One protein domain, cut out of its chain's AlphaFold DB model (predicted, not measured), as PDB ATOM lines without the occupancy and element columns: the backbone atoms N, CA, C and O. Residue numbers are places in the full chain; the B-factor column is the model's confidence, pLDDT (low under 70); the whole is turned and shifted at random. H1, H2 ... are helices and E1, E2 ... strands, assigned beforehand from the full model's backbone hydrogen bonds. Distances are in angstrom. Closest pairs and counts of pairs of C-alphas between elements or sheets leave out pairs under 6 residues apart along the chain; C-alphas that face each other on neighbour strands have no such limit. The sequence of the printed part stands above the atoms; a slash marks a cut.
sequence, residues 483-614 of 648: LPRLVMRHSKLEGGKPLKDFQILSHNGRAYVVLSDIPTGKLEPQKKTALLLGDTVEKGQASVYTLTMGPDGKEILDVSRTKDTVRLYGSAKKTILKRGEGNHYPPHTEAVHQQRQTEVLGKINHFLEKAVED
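AT A GLANCE: This is residues 483 to 614 of the 648 residues of the protein "MobA/MobL family protein" of Megasphaera sp. NM10 (UniProt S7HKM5). A strongly twisted five-stranded sheet, folded back on itself so that E1 and E2 face E4 and E5 with E3 as the hinge, makes a lobe at one end of the model; at the other end the long helix H2 stands crosswise like the bar of a T, away from the sheet, with the short helix H1 packed on it. The unnamed stretch of residues 483 to 503 lies between these two ends, and residues 605 to 614 stick out. The printed part has 132 residues, with E1, E2, E3, E4, E5, H1 and H2 in that order along the chain; the sheet has the order E1, E2, E3, E4, E5 and is antiparallel throughout. The class is mixed, helices and strands. The whole is loose, with a radius of gyration of the C-alphas of 19.0 A and spans of 57 by 41 by 29 A.

IN THESE COORDINATES: E1 is residues 504 to 507, and its C-alpha 504 stands at (37.891, 70.143, 4.831). E2 is residues 510 to 518, 21.0 A long, and bends by 73 degrees at residue 515. E3 is residues 527 to 532, 15.3 A long. E4 is residues 541 to 549, 24.7 A long. E5, residues 556 to 567, is 24.0 A long and bends by 86 degrees at residue 563. H1 is residues 572 to 576. H2, residues 587 to 613, runs 38.9 A from C-alpha 587 at (69.187, 82.368, 1.577) to C-alpha 613 at (50.922, 116.676, -0.773).

HOW THE PARTS SIT: The five strands form a meander, each strand the antiparallel neighbour of the one before, and each such pair is a hairpin. N 505 and O 512 are 2.9 A apart between E1 and E2, N 515 and O 529 2.8 A between E2 and E3, N 530 and O 545 2.8 A between E3 and E4, and N 546 and O 560 2.8 A between E4 and E5, each within hydrogen-bond range. Of the edge strands E1 and E5, the closest C-alphas are those of His 507 and Ile 556, 6.3 A apart. Outside the named strands, residues 537 to 538 pair antiparallel with residues 541 to 542 of E4. H1 and H2 are not on the sheet. H2 touches H1 with residues 593 to 601 alone; the closest C-alphas are those of Ile 576 and Gln 597, 5.0 A apart. In H1 and H2 every O i to N i+4 pair is within hydrogen-bond range.

THE WHOLE: The two C-alphas farthest apart are those of Pro 551 and Glu 613, at 60.8 A. The printed part has no cut, and no link is long. Mean pLDDT of the printed part is 85.5; it is under 70 at residues 522 to 523, 578 to 584 and 614.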
ATOM      1  N   LEU A 483      46.701  89.108  -5.407       86.62
ATOM      2  CA  LEU A 483      45.494  88.906  -4.613       86.62
ATOM      3  C   LEU A 483      44.657  87.768  -5.232       86.62
ATOM      4  O   LEU A 483      44.312  87.855  -6.416       86.62
ATOM      5  N   PRO A 484      44.318  86.708  -4.476       84.44
ATOM      6  CA  PRO A 484      43.570  85.584  -5.022       84.44
ATOM      7  C   PRO A 484      42.155  86.019  -5.415       84.44
ATOM      8  O   PRO A 484      41.493  86.739  -4.670       84.44
ATOM      9  N   ARG A 485      41.687  85.561  -6.583       89.00
ATOM     10  CA  ARG A 485      40.312  85.795  -7.072       89.00
ATOM     11  C   ARG A 485      39.316  84.740  -6.593       89.00
ATOM     12  O   ARG A 485      38.115  84.992  -6.599       89.00
ATOM     13  N   LEU A 486      39.818  83.573  -6.196       92.75
ATOM     14  CA  LEU A 486      39.041  82.443  -5.700       92.75
ATOM     15  C   LEU A 486      39.623  81.947  -4.376       92.75
ATOM     16  O   LEU A 486      40.817  82.111  -4.116       92.75
ATOM     17  N   VAL A 487      38.794  81.308  -3.554       92.12
ATOM     18  CA  VAL A 487      39.247  80.640  -2.329       92.12
ATOM     19  C   VAL A 487      40.001  79.360  -2.703       92.12
ATOM     20  O   VAL A 487      39.394  78.365  -3.099       92.12
ATOM     21  N   MET A 488      41.326  79.368  -2.560       90.88
ATOM     22  CA  MET A 488      42.196  78.239  -2.909       90.88
ATOM     23  C   MET A 488      42.757  77.562  -1.657       90.88
ATOM     24  O   MET A 488      42.847  78.162  -0.588       90.88
ATOM     25  N   ARG A 489      43.215  76.310  -1.784       90.19
ATOM     26  CA  ARG A 489      43.832  75.572  -0.662       90.19
ATOM     27  C   ARG A 489      45.077  76.268  -0.093       90.19
ATOM     28  O   ARG A 489      45.322  76.201   1.105       90.19
ATOM     29  N   HIS A 490      45.852  76.946  -0.936       87.44
ATOM     30  CA  HIS A 490      47.043  77.692  -0.520       87.44
ATOM     31  C   HIS A 490      46.732  79.110  -0.007       87.44
ATOM     32  O   HIS A 490      47.633  79.783   0.486       87.44
ATOM     33  N   SER A 491      45.481  79.588  -0.096       89.25
ATOM     34  CA  SER A 491      45.095  80.880   0.486       89.25
ATOM     35  C   SER A 491      45.322  80.867   2.001       89.25
ATOM     36  O   SER A 491      45.155  79.830   2.641       89.25
ATOM     37  N   LYS A 492      45.704  82.004   2.591       88.38
ATOM     38  CA  LYS A 492      46.043  82.099   4.022       88.38
ATOM     39  C   LYS A 492      45.004  82.917   4.775       88.38
ATOM     40  O   LYS A 492      44.807  84.092   4.475       88.38
ATOM     41  N   LEU A 493      44.383  82.320   5.792       87.12
ATOM     42  CA  LEU A 493      43.403  83.006   6.635       87.12
ATOM     43  C   LEU A 493      44.095  84.146   7.396       87.12
ATOM     44  O   LEU A 493      45.038  83.902   8.150       87.12
ATOM     45  N   GLU A 494      43.683  85.391   7.148       83.75
ATOM     46  CA  GLU A 494      44.320  86.614   7.667       83.75
ATOM     47  C   GLU A 494      45.849  86.674   7.443       83.75
ATOM     48  O   GLU A 494      46.595  87.249   8.249       83.75
ATOM     49  N   GLY A 495      46.354  86.023   6.386       78.25
ATOM     50  CA  GLY A 495      47.793  85.874   6.129       78.25
ATOM     51  C   GLY A 495      48.537  85.076   7.203       78.25
ATOM     52  O   GLY A 495      49.698  85.357   7.490       78.25
ATOM     53  N   GLY A 496      47.840  84.173   7.892       82.38
ATOM     54  CA  GLY A 496      48.398  83.215   8.840       82.38
ATOM     55  C   GLY A 496      48.465  81.815   8.237       82.38
ATOM     56  O   GLY A 496      49.201  81.573   7.284       82.38
ATOM     57  N   LYS A 497      47.701  80.887   8.816       84.19
ATOM     58  CA  LYS A 497      47.696  79.474   8.427       84.19
ATOM     59  C   LYS A 497      47.048  79.288   7.039       84.19
ATOM     60  O   LYS A 497      45.993  79.890   6.797       84.19
ATOM     61  N   PRO A 498      47.640  78.494   6.126       88.94
ATOM     62  CA  PRO A 498      47.019  78.187   4.841       88.94
ATOM     63  C   PRO A 498      45.782  77.295   5.017       88.94
ATOM     64  O   PRO A 498      45.724  76.467   5.925       88.94
ATOM     65  N   LEU A 499      44.792  77.444   4.132       90.75
ATOM     66  CA  LEU A 499      43.518  76.717   4.208       90.75
ATOM     67  C   LEU A 499      43.678  75.191   4.056       90.75
ATOM     68  O   LEU A 499      42.836  74.448   4.555       90.75
ATOM     69  N   LYS A 500      44.766  74.716   3.428       90.00
ATOM     70  CA  LYS A 500      45.115  73.287   3.306       90.00
ATOM     71  C   LYS A 500      45.292  72.588   4.660       90.00
ATOM     72  O   LYS A 500      45.060  71.387   4.741       90.00
ATOM     73  N   ASP A 501      45.627  73.338   5.711       90.94
ATOM     74  CA  ASP A 501      45.873  72.800   7.053       90.94
ATOM     75  C   ASP A 501      44.630  72.831   7.965       90.94
ATOM     76  O   ASP A 501      44.736  72.602   9.177       90.94
ATOM     77  N   PHE A 502      43.468  73.216   7.435       91.69
ATOM     78  CA  PHE A 502      42.192  73.208   8.151       91.69
ATOM     79  C   PHE A 502      41.387  71.957   7.785       91.69
ATOM     80  O   PHE A 502      41.631  71.319   6.762       91.69
ATOM     81  N   GLN A 503      40.403  71.602   8.615       91.62
ATOM     82  CA  GLN A 503      39.507  70.493   8.302       91.62
ATOM     83  C   GLN A 503      38.655  70.846   7.075       91.62
ATOM     84  O   GLN A 503      37.961  71.864   7.071       91.62
ATOM     85  N   ILE A 504      38.691  69.991   6.050       93.06
ATOM     86  CA  ILE A 504      37.891  70.143   4.831       93.06
ATOM     87  C   ILE A 504      36.788  69.089   4.837       93.06
ATOM     88  O   ILE A 504      37.068  67.894   4.922       93.06
ATOM     89  N   LEU A 505      35.541  69.535   4.734       91.56
ATOM     90  CA  LEU A 505      34.354  68.688   4.662       91.56
ATOM     91  C   LEU A 505      33.702  68.823   3.287       91.56
ATOM     92  O   LEU A 505      33.697  69.907   2.703       91.56
ATOM     93  N   SER A 506      33.147  67.735   2.758       91.31
ATOM     94  CA  SER A 506      32.428  67.740   1.485       91.31
ATOM     95  C   SER A 506      30.918  67.653   1.696       91.31
ATOM     96  O   SER A 506      30.434  66.931   2.563       91.31
ATOM     97  N   HIS A 507      30.162  68.393   0.889       92.12
ATOM     98  CA  HIS A 507      28.701  68.328   0.855       92.12
ATOM     99  C   HIS A 507      28.207  68.722  -0.539       92.12
ATOM    100  O   HIS A 507      28.647  69.733  -1.086       92.12
ATOM    101  N   ASN A 508      27.326  67.915  -1.139       88.12
ATOM    102  CA  ASN A 508      26.767  68.134  -2.484       88.12
ATOM    103  C   ASN A 508      27.822  68.460  -3.564       88.12
ATOM    104  O   ASN A 508      27.655  69.381  -4.363       88.12
ATOM    105  N   GLY A 509      28.947  67.734  -3.562       87.81
ATOM    106  CA  GLY A 509      30.037  67.922  -4.532       87.81
ATOM    107  C   GLY A 509      30.884  69.186  -4.325       87.81
ATOM    108  O   GLY A 509      31.737  69.488  -5.156       87.81
ATOM    109  N   ARG A 510      30.677  69.924  -3.229       93.00
ATOM    110  CA  ARG A 510      31.442  71.122  -2.857       93.00
ATOM    111  C   ARG A 510      32.271  70.872  -1.604       93.00
ATOM    112  O   ARG A 510      31.892  70.059  -0.765       93.00
ATOM    113  N   ALA A 511      33.395  71.573  -1.483       94.25
ATOM    114  CA  ALA A 511      34.327  71.431  -0.368       94.25
ATOM    115  C   ALA A 511      34.343  72.691   0.510       94.25
ATOM    116  O   ALA A 511      34.537  73.801   0.012       94.25
ATOM    117  N   TYR A 512      34.174  72.499   1.814       94.00
ATOM    118  CA  TYR A 512      34.069  73.547   2.821       94.00
ATOM    119  C   TYR A 512      35.215  73.442   3.824       94.00
ATOM    120  O   TYR A 512      35.425  72.394   4.430       94.00
ATOM    121  N   VAL A 513      35.950  74.536   4.006       93.75
ATOM    122  CA  VAL A 513      37.040  74.657   4.978       93.75
ATOM    123  C   VAL A 513      36.472  75.154   6.298       93.75
ATOM    124  O   VAL A 513      36.007  76.290   6.367       93.75
ATOM    125  N   VAL A 514      36.500  74.325   7.335       92.44
ATOM    126  CA  VAL A 514      35.949  74.646   8.659       92.44
ATOM    127  C   VAL A 514      36.860  75.638   9.385       92.44
ATOM    128  O   VAL A 514      38.057  75.391   9.524       92.44
ATOM    129  N   LEU A 515      36.291  76.748   9.864       89.88
ATOM    130  CA  LEU A 515      37.009  77.810  10.574       89.88
ATOM    131  C   LEU A 515      36.858  77.694  12.098       89.88
ATOM    132  O   LEU A 515      37.857  77.614  12.808       89.88
ATOM    133  N   SER A 516      35.622  77.703  12.606       88.06
ATOM    134  CA  SER A 516      35.332  77.653  14.046       88.06
ATOM    135  C   SER A 516      33.944  77.090  14.349       88.06
ATOM    136  O   SER A 516      33.034  77.160  13.520       88.06
ATOM    137  N   ASP A 517      33.771  76.558  15.558       87.69
ATOM    138  CA  ASP A 517      32.473  76.101  16.056       87.69
ATOM    139  C   ASP A 517      31.635  77.284  16.573       87.69
ATOM    140  O   ASP A 517      32.153  78.218  17.192       87.69
ATOM    141  N   ILE A 518      30.323  77.236  16.341       83.06
ATOM    142  CA  ILE A 518      29.349  78.207  16.846       83.06
ATOM    143  C   ILE A 518      28.678  77.601  18.092       83.06
ATOM    144  O   ILE A 518      28.042  76.544  17.987       83.06
ATOM    145  N   PRO A 519      28.773  78.249  19.270       74.06
ATOM    146  CA  PRO A 519      28.112  77.772  20.482       74.06
ATOM    147  C   PRO A 519      26.595  77.671  20.276       74.06
ATOM    148  O   PRO A 519      25.947  78.652  19.917       74.06
ATOM    149  N   THR A 520      26.035  76.487  20.506       75.25
ATOM    150  CA  THR A 520      24.606  76.166  20.334       75.25
ATOM    151  C   THR A 520      24.051  75.525  21.610       75.25
ATOM    152  O   THR A 520      24.805  74.987  22.426       75.25
ATOM    153  N   GLY A 521      22.738  75.644  21.846       70.38
ATOM    154  CA  GLY A 521      22.094  75.077  23.039       70.38
ATOM    155  C   GLY A 521      22.155  73.541  23.060       70.38
ATOM    156  O   GLY A 521      22.255  72.914  22.015       70.38
ATOM    157  N   LYS A 522      22.036  72.905  24.240       61.59
ATOM    158  CA  LYS A 522      22.173  71.434  24.424       61.59
ATOM    159  C   LYS A 522      21.256  70.553  23.543       61.59
ATOM    160  O   LYS A 522      21.473  69.349  23.492       61.59
ATOM    161  N   LEU A 523      20.230  71.127  22.913       65.31
ATOM    162  CA  LEU A 523      19.234  70.444  22.074       65.31
ATOM    163  C   LEU A 523      19.263  70.902  20.604       65.31
ATOM    164  O   LEU A 523      18.450  70.439  19.811       65.31
ATOM    165  N   GLU A 524      20.167  71.813  20.235       74.75
ATOM    166  CA  GLU A 524      20.289  72.319  18.867       74.75
ATOM    167  C   GLU A 524      21.410  71.596  18.105       74.75
ATOM    168  O   GLU A 524      22.418  71.215  18.706       74.75
ATOM    169  N   PRO A 525      21.264  71.406  16.779       77.06
ATOM    170  CA  PRO A 525      22.333  70.849  15.962       77.06
ATOM    171  C   PRO A 525      23.564  71.760  16.010       77.06
ATOM    172  O   PRO A 525      23.444  72.985  15.900       77.06
ATOM    173  N   GLN A 526      24.748  71.156  16.152       85.38
ATOM    174  CA  GLN A 526      26.011  71.893  16.157       85.38
ATOM    175  C   GLN A 526      26.167  72.673  14.854       85.38
ATOM    176  O   GLN A 526      25.913  72.153  13.768       85.38
ATOM    177  N   LYS A 527      26.622  73.920  14.953       89.12
ATOM    178  CA  LYS A 527      26.884  74.768  13.791       89.12
ATOM    179  C   LYS A 527      28.353  75.140  13.732       89.12
ATOM    180  O   LYS A 527      28.974  75.362  14.768       89.12
ATOM    181  N   LYS A 528      28.903  75.231  12.525       91.81
ATOM    182  CA  LYS A 528      30.291  75.646  12.285       91.81
ATOM    183  C   LYS A 528      30.345  76.743  11.238       91.81
ATOM    184  O   LYS A 528      29.524  76.762  10.326       91.81
ATOM    185  N   THR A 529      31.316  77.639  11.341       92.88
ATOM    186  CA  THR A 529      31.639  78.576  10.263       92.88
ATOM    187  C   THR A 529      32.623  77.935   9.291       92.88
ATOM    188  O   THR A 529      33.503  77.170   9.695       92.88
ATOM    189  N   ALA A 530      32.478  78.226   8.001       94.19
ATOM    190  CA  ALA A 530      33.332  77.670   6.962       94.19
ATOM    191  C   ALA A 530      33.502  78.605   5.759       94.19
ATOM    192  O   ALA A 530      32.692  79.501   5.528       94.19
ATOM    193  N   LEU A 531      34.541  78.353   4.962       94.06
ATOM    194  CA  LEU A 531      34.744  78.954   3.640       94.06
ATOM    195  C   LEU A 531      34.489  77.913   2.553       94.06
ATOM    196  O   LEU A 531      34.907  76.765   2.686       94.06
ATOM    197  N   LEU A 532      33.847  78.310   1.461       94.06
ATOM    198  CA  LEU A 532      33.658  77.447   0.296       94.06
ATOM    199  C   LEU A 532      34.896  77.523  -0.611       94.06
ATOM    200  O   LEU A 532      35.247  78.601  -1.087       94.06
ATOM    201  N   LEU A 533      35.556  76.389  -0.866       93.00
ATOM    202  CA  LEU A 533      36.654  76.329  -1.837       93.00
ATOM    203  C   LEU A 533      36.130  76.608  -3.250       93.00
ATOM    204  O   LEU A 533      35.102  76.067  -3.656       93.00
ATOM    205  N   GLY A 534      36.863  77.429  -4.001       91.19
ATOM    206  CA  GLY A 534      36.478  77.880  -5.338       91.19
ATOM    207  C   GLY A 534      35.433  78.998  -5.359       91.19
ATOM    208  O   GLY A 534      35.026  79.401  -6.444       91.19
ATOM    209  N   ASP A 535      35.002  79.512  -4.201       93.50
ATOM    210  CA  ASP A 535      34.124  80.686  -4.144       93.50
ATOM    211  C   ASP A 535      34.877  81.966  -4.529       93.50
ATOM    212  O   ASP A 535      36.103  82.043  -4.411       93.50
ATOM    213  N   THR A 536      34.147  82.980  -4.985       92.44
ATOM    214  CA  THR A 536      34.712  84.267  -5.404       92.44
ATOM    215  C   THR A 536      35.236  85.074  -4.222       92.44
ATOM    216  O   THR A 536      34.590  85.168  -3.177       92.44
ATOM    217  N   VAL A 537      36.395  85.703  -4.414       89.75
ATOM    218  CA  VAL A 537      37.034  86.597  -3.445       89.75
ATOM    219  C   VAL A 537      36.896  88.032  -3.938       89.75
ATOM    220  O   VAL A 537      37.447  88.402  -4.975       89.75
ATOM    221  N   GLU A 538      36.195  88.863  -3.174       85.88
ATOM    222  CA  GLU A 538      36.003  90.278  -3.486       85.88
ATOM    223  C   GLU A 538      36.899  91.123  -2.582       85.88
ATOM    224  O   GLU A 538      36.842  91.015  -1.361       85.88
ATOM    225  N   LYS A 539      37.771  91.958  -3.169       82.44
ATOM    226  CA  LYS A 539      38.719  92.813  -2.419       82.44
ATOM    227  C   LYS A 539      39.538  92.037  -1.370       82.44
ATOM    228  O   LYS A 539      39.821  92.532  -0.281       82.44
ATOM    229  N   GLY A 540      39.904  90.794  -1.689       84.31
ATOM    230  CA  GLY A 540      40.681  89.927  -0.801       84.31
ATOM    231  C   GLY A 540      39.888  89.332   0.368       84.31
ATOM    232  O   GLY A 540      40.495  88.766   1.280       84.31
ATOM    233  N   GLN A 541      38.559  89.463   0.358       89.06
ATOM    234  CA  GLN A 541      37.648  88.907   1.351       89.06
ATOM    235  C   GLN A 541      36.819  87.759   0.758       89.06
ATOM    236  O   GLN A 541      36.283  87.860  -0.345       89.06
ATOM    237  N   ALA A 542      36.723  86.660   1.501       91.69
ATOM    238  CA  ALA A 542      35.917  85.492   1.171       91.69
ATOM    239  C   ALA A 542      34.645  85.463   2.021       91.69
ATOM    240  O   ALA A 542      34.674  85.828   3.198       91.69
ATOM    241  N   SER A 543      33.536  85.010   1.436       93.81
ATOM    242  CA  SER A 543      32.258  84.879   2.144       93.81
ATOM    243  C   SER A 543      32.284  83.733   3.154       93.81
ATOM    244  O   SER A 543      32.770  82.642   2.849       93.81
ATOM    245  N   VAL A 544      31.717  83.967   4.338       94.75
ATOM    246  CA  VAL A 544      31.580  82.943   5.380       94.75
ATOM    247  C   VAL A 544      30.233  82.235   5.254       94.75
ATOM    248  O   VAL A 544      29.183  82.854   5.060       94.75
ATOM    249  N   TYR A 545      30.260  80.917   5.398       94.50
ATOM    250  CA  TYR A 545      29.096  80.039   5.403       94.50
ATOM    251  C   TYR A 545      28.907  79.438   6.793       94.50
ATOM    252  O   TYR A 545      29.874  79.188   7.507       94.50
ATOM    253  N   THR A 546      27.658  79.185   7.168       94.06
ATOM    254  CA  THR A 546      27.302  78.408   8.354       94.06
ATOM    255  C   THR A 546      26.914  77.001   7.918       94.06
ATOM    256  O   THR A 546      25.983  76.830   7.131       94.06
ATOM    257  N   LEU A 547      27.630  76.007   8.435       93.12
ATOM    258  CA  LEU A 547      27.357  74.586   8.263       93.12
ATOM    259  C   LEU A 547      26.537  74.099   9.454       93.12
ATOM    260  O   LEU A 547      26.959  74.277  10.598       93.12
ATOM    261  N   THR A 548      25.391  73.479   9.197       91.38
ATOM    262  CA  THR A 548      24.628  72.748  10.214       91.38
ATOM    263  C   THR A 548      25.091  71.297  10.194       91.38
ATOM    264  O   THR A 548      24.989  70.634   9.163       91.38
ATOM    265  N   MET A 549      25.627  70.817  11.311       89.94
ATOM    266  CA  MET A 549      26.256  69.503  11.420       89.94
ATOM    267  C   MET A 549      25.264  68.430  11.875       89.94
ATOM    268  O   MET A 549      24.310  68.712  12.602       89.94
ATOM    269  N   GLY A 550      25.526  67.188  11.467       84.31
ATOM    270  CA  GLY A 550      24.826  65.998  11.939       84.31
ATOM    271  C   GLY A 550      25.054  65.713  13.431       84.31
ATOM    272  O   GLY A 550      25.938  66.308  14.051       84.31
ATOM    273  N   PRO A 551      24.288  64.778  14.027       76.69
ATOM    274  CA  PRO A 551      24.417  64.403  15.441       76.69
ATOM    275  C   PRO A 551      25.813  63.890  15.831       76.69
ATOM    276  O   PRO A 551      26.200  63.959  16.994       76.69
ATOM    277  N   ASP A 552      26.563  63.370  14.860       73.38
ATOM    278  CA  ASP A 552      27.923  62.851  15.000       73.38
ATOM    279  C   ASP A 552      29.017  63.925  14.825       73.38
ATOM    280  O   ASP A 552      30.202  63.644  15.018       73.38
ATOM    281  N   GLY A 553      28.632  65.152  14.453       70.69
ATOM    282  CA  GLY A 553      29.526  66.287  14.232       70.69
ATOM    283  C   GLY A 553      30.445  66.158  13.010       70.69
ATOM    284  O   GLY A 553      31.362  66.975  12.868       70.69
ATOM    285  N   LYS A 554      30.239  65.154  12.146       76.00
ATOM    286  CA  LYS A 554      31.115  64.858  10.996       76.00
ATOM    287  C   LYS A 554      30.464  65.150   9.652       76.00
ATOM    288  O   LYS A 554      31.161  65.595   8.742       76.00
ATOM    289  N   GLU A 555      29.158  64.954   9.536       85.31
ATOM    290  CA  GLU A 555      28.424  65.209   8.296       85.31
ATOM    291  C   GLU A 555      27.775  66.597   8.286       85.31
ATOM    292  O   GLU A 555      27.358  67.120   9.320       85.31
ATOM    293  N   ILE A 556      27.686  67.207   7.101       89.19
ATOM    294  CA  ILE A 556      26.979  68.475   6.888       89.19
ATOM    295  C   ILE A 556      25.540  68.154   6.474       89.19
ATOM    296  O   ILE A 556      25.330  67.484   5.462       89.19
ATOM    297  N   LEU A 557      24.565  68.658   7.232       88.38
ATOM    298  CA  LEU A 557      23.131  68.528   6.949       88.38
ATOM    299  C   LEU A 557      22.603  69.663   6.066       88.38
ATOM    300  O   LEU A 557      21.793  69.421   5.178       88.38
ATOM    301  N   ASP A 558      23.042  70.894   6.330       89.50
ATOM    302  CA  ASP A 558      22.586  72.094   5.623       89.50
ATOM    303  C   ASP A 558      23.671  73.181   5.611       89.50
ATOM    304  O   ASP A 558      24.546  73.215   6.485       89.50
ATOM    305  N   VAL A 559      23.607  74.084   4.631       91.88
ATOM    306  CA  VAL A 559      24.563  75.180   4.439       91.88
ATOM    307  C   VAL A 559      23.824  76.487   4.172       91.88
ATOM    308  O   VAL A 559      23.096  76.611   3.190       91.88
ATOM    309  N   SER A 560      24.096  77.516   4.978       91.69
ATOM    310  CA  SER A 560      23.566  78.868   4.759       91.69
ATOM    311  C   SER A 560      24.683  79.904   4.605       91.69
ATOM    312  O   SER A 560      25.687  79.877   5.317       91.69
ATOM    313  N   ARG A 561      24.538  80.828   3.645       90.19
ATOM    314  CA  ARG A 561      25.496  81.927   3.434       90.19
ATOM    315  C   ARG A 561      25.241  83.032   4.456       90.19
ATOM    316  O   ARG A 561      24.104  83.468   4.622       90.19
ATOM    317  N   THR A 562      26.295  83.490   5.122       91.38
ATOM    318  CA  THR A 562      26.211  84.606   6.074       91.38
ATOM    319  C   THR A 562      26.471  85.943   5.374       91.38
ATOM    320  O   THR A 562      26.814  85.982   4.192       91.38
ATOM    321  N   LYS A 563      26.304  87.054   6.102       88.62
ATOM    322  CA  LYS A 563      26.750  88.382   5.645       88.62
ATOM    323  C   LYS A 563      28.216  88.662   5.997       88.62
ATOM    324  O   LYS A 563      28.730  89.710   5.618       88.62
ATOM    325  N   ASP A 564      28.860  87.750   6.720       89.94
ATOM    326  CA  ASP A 564      30.216  87.924   7.214       89.94
ATOM    327  C   ASP A 564      31.239  87.521   6.150       89.94
ATOM    328  O   ASP A 564      31.009  86.646   5.307       89.94
ATOM    329  N   THR A 565      32.403  88.159   6.207       91.00
ATOM    330  CA  THR A 565      33.518  87.902   5.296       91.00
ATOM    331  C   THR A 565      34.833  87.836   6.056       91.00
ATOM    332  O   THR A 565      35.010  88.557   7.039       91.00
ATOM    333  N   VAL A 566      35.787  87.038   5.576       89.69
ATOM    334  CA  VAL A 566      37.123  86.910   6.182       89.69
ATOM    335  C   VAL A 566      38.204  87.234   5.155       89.69
ATOM    336  O   VAL A 566      38.061  86.933   3.972       89.69
ATOM    337  N   ARG A 567      39.305  87.849   5.595       89.62
ATOM    338  CA  ARG A 567      40.429  88.222   4.724       89.62
ATOM    339  C   ARG A 567      41.314  87.022   4.422       89.62
ATOM    340  O   ARG A 567      41.655  86.254   5.319       89.62
ATOM    341  N   LEU A 568      41.768  86.930   3.176       88.69
ATOM    342  CA  LEU A 568      42.721  85.911   2.720       88.69
ATOM    343  C   LEU A 568      44.149  86.449   2.523       88.69
ATOM    344  O   LEU A 568      44.975  85.821   1.863       88.69
ATOM    345  N   TYR A 569      44.435  87.624   3.081       86.88
ATOM    346  CA  TYR A 569      45.736  88.284   3.035       86.88
ATOM    347  C   TYR A 569      46.150  88.768   4.430       86.88
ATOM    348  O   TYR A 569      45.311  88.968   5.314       86.88
ATOM    349  N   GLY A 570      47.458  88.933   4.635       82.94
ATOM    350  CA  GLY A 570      48.030  89.435   5.885       82.94
ATOM    351  C   GLY A 570      48.103  90.958   5.927       82.94
ATOM    352  O   GLY A 570      48.057  91.622   4.899       82.94
ATOM    353  N   SER A 571      48.257  91.529   7.122       81.62
ATOM    354  CA  SER A 571      48.562  92.959   7.238       81.62
ATOM    355  C   SER A 571      49.973  93.260   6.732       81.62
ATOM    356  O   SER A 571      50.876  92.440   6.908       81.62
ATOM    357  N   ALA A 572      50.204  94.468   6.212       80.62
ATOM    358  CA  ALA A 572      51.531  94.900   5.768       80.62
ATOM    359  C   ALA A 572      52.598  94.735   6.868       80.62
ATOM    360  O   ALA A 572      53.745  94.372   6.611       80.62
ATOM    361  N   LYS A 573      52.202  94.913   8.136       81.00
ATOM    362  CA  LYS A 573      53.059  94.670   9.304       81.00
ATOM    363  C   LYS A 573      53.560  93.222   9.396       81.00
ATOM    364  O   LYS A 573      54.684  93.021   9.848       81.00
ATOM    365  N   LYS A 574      52.753  92.222   9.016       76.06
ATOM    366  CA  LYS A 574      53.192  90.816   8.989       76.06
ATOM    367  C   LYS A 574      54.275  90.604   7.931       76.06
ATOM    368  O   LYS A 574      55.254  89.946   8.244       76.06
ATOM    369  N   THR A 575      54.148  91.219   6.754       75.75
ATOM    370  CA  THR A 575      55.151  91.134   5.678       75.75
ATOM    371  C   THR A 575      56.468  91.819   6.054       75.75
ATOM    372  O   THR A 575      57.538  91.309   5.746       75.75
ATOM    373  N   ILE A 576      56.410  92.947   6.774       78.94
ATOM    374  CA  ILE A 576      57.604  93.699   7.205       78.94
ATOM    375  C   ILE A 576      58.395  92.973   8.312       78.94
ATOM    376  O   ILE A 576      59.601  93.168   8.444       78.94
ATOM    377  N   LEU A 577      57.737  92.162   9.144       74.38
ATOM    378  CA  LEU A 577      58.390  91.448  10.244       74.38
ATOM    379  C   LEU A 577      58.992  90.121   9.753       74.38
ATOM    380  O   LEU A 577      58.274  89.295   9.198       74.38
ATOM    381  N   LYS A 578      60.279  89.873  10.032       64.44
ATOM    382  CA  LYS A 578      60.888  88.537   9.881       64.44
ATOM    383  C   LYS A 578      60.238  87.551  10.862       64.44
ATOM    384  O   LYS A 578      60.089  87.877  12.040       64.44
ATOM    385  N   ARG A 579      59.827  86.371  10.382       61.81
ATOM    386  CA  ARG A 579      59.239  85.280  11.187       61.81
ATOM    387  C   ARG A 579      59.679  83.902  10.661       61.81
ATOM    388  O   ARG A 579      58.835  83.092  10.287       61.81
ATOM    389  N   GLY A 580      60.986  83.666  10.568       59.22
ATOM    390  CA  GLY A 580      61.544  82.331  10.301       59.22
ATOM    391  C   GLY A 580      61.741  81.523  11.590       59.22
ATOM    392  O   GLY A 580      61.719  82.096  12.686       59.22
ATOM    393  N   GLU A 581      61.954  80.208  11.482       55.16
ATOM    394  CA  GLU A 581      62.456  79.399  12.604       55.16
ATOM    395  C   GLU A 581      63.788  79.993  13.092       55.16
ATOM    396  O   GLU A 581      64.651  80.361  12.300       55.16
ATOM    397  N   GLY A 582      63.926  80.229  14.400       59.41
ATOM    398  CA  GLY A 582      65.106  80.929  14.930       59.41
ATOM    399  C   GLY A 582      65.274  82.376  14.432       59.41
ATOM    400  O   GLY A 582      66.356  82.945  14.568       59.41
ATOM    401  N   ASN A 583      64.216  82.995  13.885       60.94
ATOM    402  CA  ASN A 583      64.208  84.358  13.338       60.94
ATOM    403  C   ASN A 583      65.073  84.564  12.075       60.94
ATOM    404  O   ASN A 583      65.358  85.708  11.713       60.94
ATOM    405  N   HIS A 584      65.457  83.479  11.398       67.62
ATOM    406  CA  HIS A 584      66.265  83.495  10.177       67.62
ATOM    407  C   HIS A 584      65.579  82.670   9.082       67.62
ATOM    408  O   HIS A 584      64.877  81.704   9.372       67.62
ATOM    409  N   TYR A 585      65.742  83.093   7.831       76.50
ATOM    410  CA  TYR A 585      65.319  82.327   6.662       76.50
ATOM    411  C   TYR A 585      66.567  81.760   5.982       76.50
ATOM    412  O   TYR A 585      67.640  82.349   6.132       76.50
ATOM    413  N   PRO A 586      66.449  80.650   5.241       84.12
ATOM    414  CA  PRO A 586      67.511  80.256   4.336       84.12
ATOM    415  C   PRO A 586      67.636  81.262   3.162       84.12
ATOM    416  O   PRO A 586      66.765  82.128   3.001       84.12
ATOM    417  N   PRO A 587      68.756  81.244   2.414       87.94
ATOM    418  CA  PRO A 587      69.187  82.368   1.577       87.94
ATOM    419  C   PRO A 587      68.179  82.851   0.524       87.94
ATOM    420  O   PRO A 587      67.970  84.064   0.406       87.94
ATOM    421  N   HIS A 588      67.533  81.949  -0.223       89.50
ATOM    422  CA  HIS A 588      66.577  82.332  -1.271       89.50
ATOM    423  C   HIS A 588      65.288  82.870  -0.660       89.50
ATOM    424  O   HIS A 588      64.814  83.948  -1.039       89.50
ATOM    425  N   THR A 589      64.759  82.181   0.354       88.25
ATOM    426  CA  THR A 589      63.586  82.655   1.096       88.25
ATOM    427  C   THR A 589      63.847  84.032   1.723       88.25
ATOM    428  O   THR A 589      62.967  84.899   1.727       88.25
ATOM    429  N   GLU A 590      65.064  84.279   2.223       89.38
ATOM    430  CA  GLU A 590      65.454  85.579   2.764       89.38
ATOM    431  C   GLU A 590      65.462  86.677   1.693       89.38
ATOM    432  O   GLU A 590      64.921  87.760   1.934       89.38
ATOM    433  N   ALA A 591      66.033  86.412   0.517       90.25
ATOM    434  CA  ALA A 591      66.060  87.372  -0.585       90.25
ATOM    435  C   ALA A 591      64.639  87.788  -1.006       90.25
ATOM    436  O   ALA A 591      64.343  88.983  -1.121       90.25
ATOM    437  N   VAL A 592      63.727  86.816  -1.138       90.56
ATOM    438  CA  VAL A 592      62.309  87.075  -1.431       90.56
ATOM    439  C   VAL A 592      61.661  87.892  -0.310       90.56
ATOM    440  O   VAL A 592      60.974  88.879  -0.583       90.56
ATOM    441  N   HIS A 593      61.892  87.543   0.961       90.12
ATOM    442  CA  HIS A 593      61.360  88.300   2.102       90.12
ATOM    443  C   HIS A 593      61.798  89.773   2.072       90.12
ATOM    444  O   HIS A 593      60.956  90.668   2.190       90.12
ATOM    445  N   GLN A 594      63.088  90.035   1.840       90.12
ATOM    446  CA  GLN A 594      63.641  91.392   1.760       90.12
ATOM    447  C   GLN A 594      63.052  92.192   0.590       90.12
ATOM    448  O   GLN A 594      62.716  93.373   0.749       90.12
ATOM    449  N   GLN A 595      62.873  91.558  -0.573       91.00
ATOM    450  CA  GLN A 595      62.229  92.183  -1.728       91.00
ATOM    451  C   GLN A 595      60.784  92.589  -1.402       91.00
ATOM    452  O   GLN A 595      60.408  93.747  -1.600       91.00
ATOM    453  N   ARG A 596      59.998  91.674  -0.816       90.06
ATOM    454  CA  ARG A 596      58.610  91.940  -0.396       90.06
ATOM    455  C   ARG A 596      58.535  93.053   0.650       90.06
ATOM    456  O   ARG A 596      57.667  93.922   0.570       90.06
ATOM    457  N   GLN A 597      59.446  93.062   1.624       90.50
ATOM    458  CA  GLN A 597      59.521  94.109   2.644       90.50
ATOM    459  C   GLN A 597      59.798  95.483   2.019       90.50
ATOM    460  O   GLN A 597      59.146  96.468   2.381       90.50
ATOM    461  N   THR A 598      60.744  95.551   1.083       90.81
ATOM    462  CA  THR A 598      61.121  96.791   0.391       90.81
ATOM    463  C   THR A 598      59.960  97.330  -0.437       90.81
ATOM    464  O   THR A 598      59.656  98.519  -0.366       90.81
ATOM    465  N   GLU A 599      59.258  96.456  -1.156       91.25
ATOM    466  CA  GLU A 599      58.081  96.805  -1.953       91.25
ATOM    467  C   GLU A 599      56.946  97.367  -1.083       91.25
ATOM    468  O   GLU A 599      56.429  98.454  -1.361       91.25
ATOM    469  N   VAL A 600      56.602  96.683   0.015       90.31
ATOM    470  CA  VAL A 600      55.563  97.134   0.956       90.31
ATOM    471  C   VAL A 600      55.917  98.486   1.567       90.31
ATOM    472  O   VAL A 600      55.084  99.394   1.583       90.31
ATOM    473  N   LEU A 601      57.147  98.650   2.065       90.69
ATOM    474  CA  LEU A 601      57.593  99.915   2.653       90.69
ATOM    475  C   LEU A 601      57.637 101.038   1.615       90.69
ATOM    476  O   LEU A 601      57.251 102.163   1.932       90.69
ATOM    477  N   GLY A 602      58.065 100.736   0.389       90.19
ATOM    478  CA  GLY A 602      58.058 101.664  -0.736       90.19
ATOM    479  C   GLY A 602      56.649 102.164  -1.042       90.19
ATOM    480  O   GLY A 602      56.418 103.372  -1.044       90.19
ATOM    481  N   LYS A 603      55.680 101.252  -1.196       90.25
ATOM    482  CA  LYS A 603      54.276 101.610  -1.452       90.25
ATOM    483  C   LYS A 603      53.646 102.364  -0.276       90.25
ATOM    484  O   LYS A 603      52.975 103.366  -0.501       90.25
ATOM    485  N   ILE A 604      53.909 101.971   0.975       89.38
ATOM    486  CA  ILE A 604      53.459 102.737   2.153       89.38
ATOM    487  C   ILE A 604      54.032 104.158   2.125       89.38
ATOM    488  O   ILE A 604      53.287 105.113   2.320       89.38
ATOM    489  N   ASN A 605      55.335 104.322   1.877       89.38
ATOM    490  CA  ASN A 605      55.963 105.642   1.829       89.38
ATOM    491  C   ASN A 605      55.407 106.512   0.699       89.38
ATOM    492  O   ASN A 605      55.111 107.677   0.956       89.38
ATOM    493  N   HIS A 606      55.183 105.937  -0.483       88.62
ATOM    494  CA  HIS A 606      54.538 106.609  -1.615       88.62
ATOM    495  C   HIS A 606      53.154 107.150  -1.242       88.62
ATOM    496  O   HIS A 606      52.872 108.334  -1.420       88.62
ATOM    497  N   PHE A 607      52.300 106.322  -0.630       86.62
ATOM    498  CA  PHE A 607      50.983 106.778  -0.177       86.62
ATOM    499  C   PHE A 607      51.064 107.789   0.972       86.62
ATOM    500  O   PHE A 607      50.227 108.684   1.051       86.62
ATOM    501  N   LEU A 608      52.065 107.688   1.855       86.81
ATOM    502  CA  LEU A 608      52.302 108.684   2.904       86.81
ATOM    503  C   LEU A 608      52.713 110.044   2.330       86.81
ATOM    504  O   LEU A 608      52.332 111.067   2.894       86.81
ATOM    505  N   GLU A 609      53.508 110.066   1.263       86.19
ATOM    506  CA  GLU A 609      53.925 111.291   0.571       86.19
ATOM    507  C   GLU A 609      52.745 111.932  -0.154       86.19
ATOM    508  O   GLU A 609      52.406 113.076   0.156       86.19
ATOM    509  N   LYS A 610      52.018 111.159  -0.974       82.69
ATOM    510  CA  LYS A 610      50.779 111.624  -1.624       82.69
ATOM    511  C   LYS A 610      49.764 112.162  -0.614       82.69
ATOM    512  O   LYS A 610      49.184 113.226  -0.815       82.69
ATOM    513  N   ALA A 611      49.596 111.476   0.519       81.38
ATOM    514  CA  ALA A 611      48.692 111.921   1.574       81.38
ATOM    515  C   ALA A 611      49.080 113.282   2.166       81.38
ATOM    516  O   ALA A 611      48.204 113.985   2.659       81.38
ATOM    517  N   VAL A 612      50.361 113.655   2.164       80.81
ATOM    518  CA  VAL A 612      50.838 114.948   2.679       80.81
ATOM    519  C   VAL A 612      50.743 116.053   1.624       80.81
ATOM    520  O   VAL A 612      50.484 117.197   1.996       80.81
ATOM    521  N   GLU A 613      50.944 115.725   0.347       77.88
ATOM    522  CA  GLU A 613      50.922 116.676  -0.773       77.88
ATOM    523  C   GLU A 613      49.512 117.149  -1.148       77.88
ATOM    524  O   GLU A 613      49.337 118.311  -1.521       77.88
ATOM    525  N   ASP A 614      48.496 116.291  -1.010       67.88
ATOM    526  CA  ASP A 614      47.126 116.671  -1.347       67.88
ATOM    527  C   ASP A 614      46.551 117.687  -0.342       67.88
ATOM    528  O   ASP A 614      46.427 117.453   0.868       67.88
TER     529      ASP A 614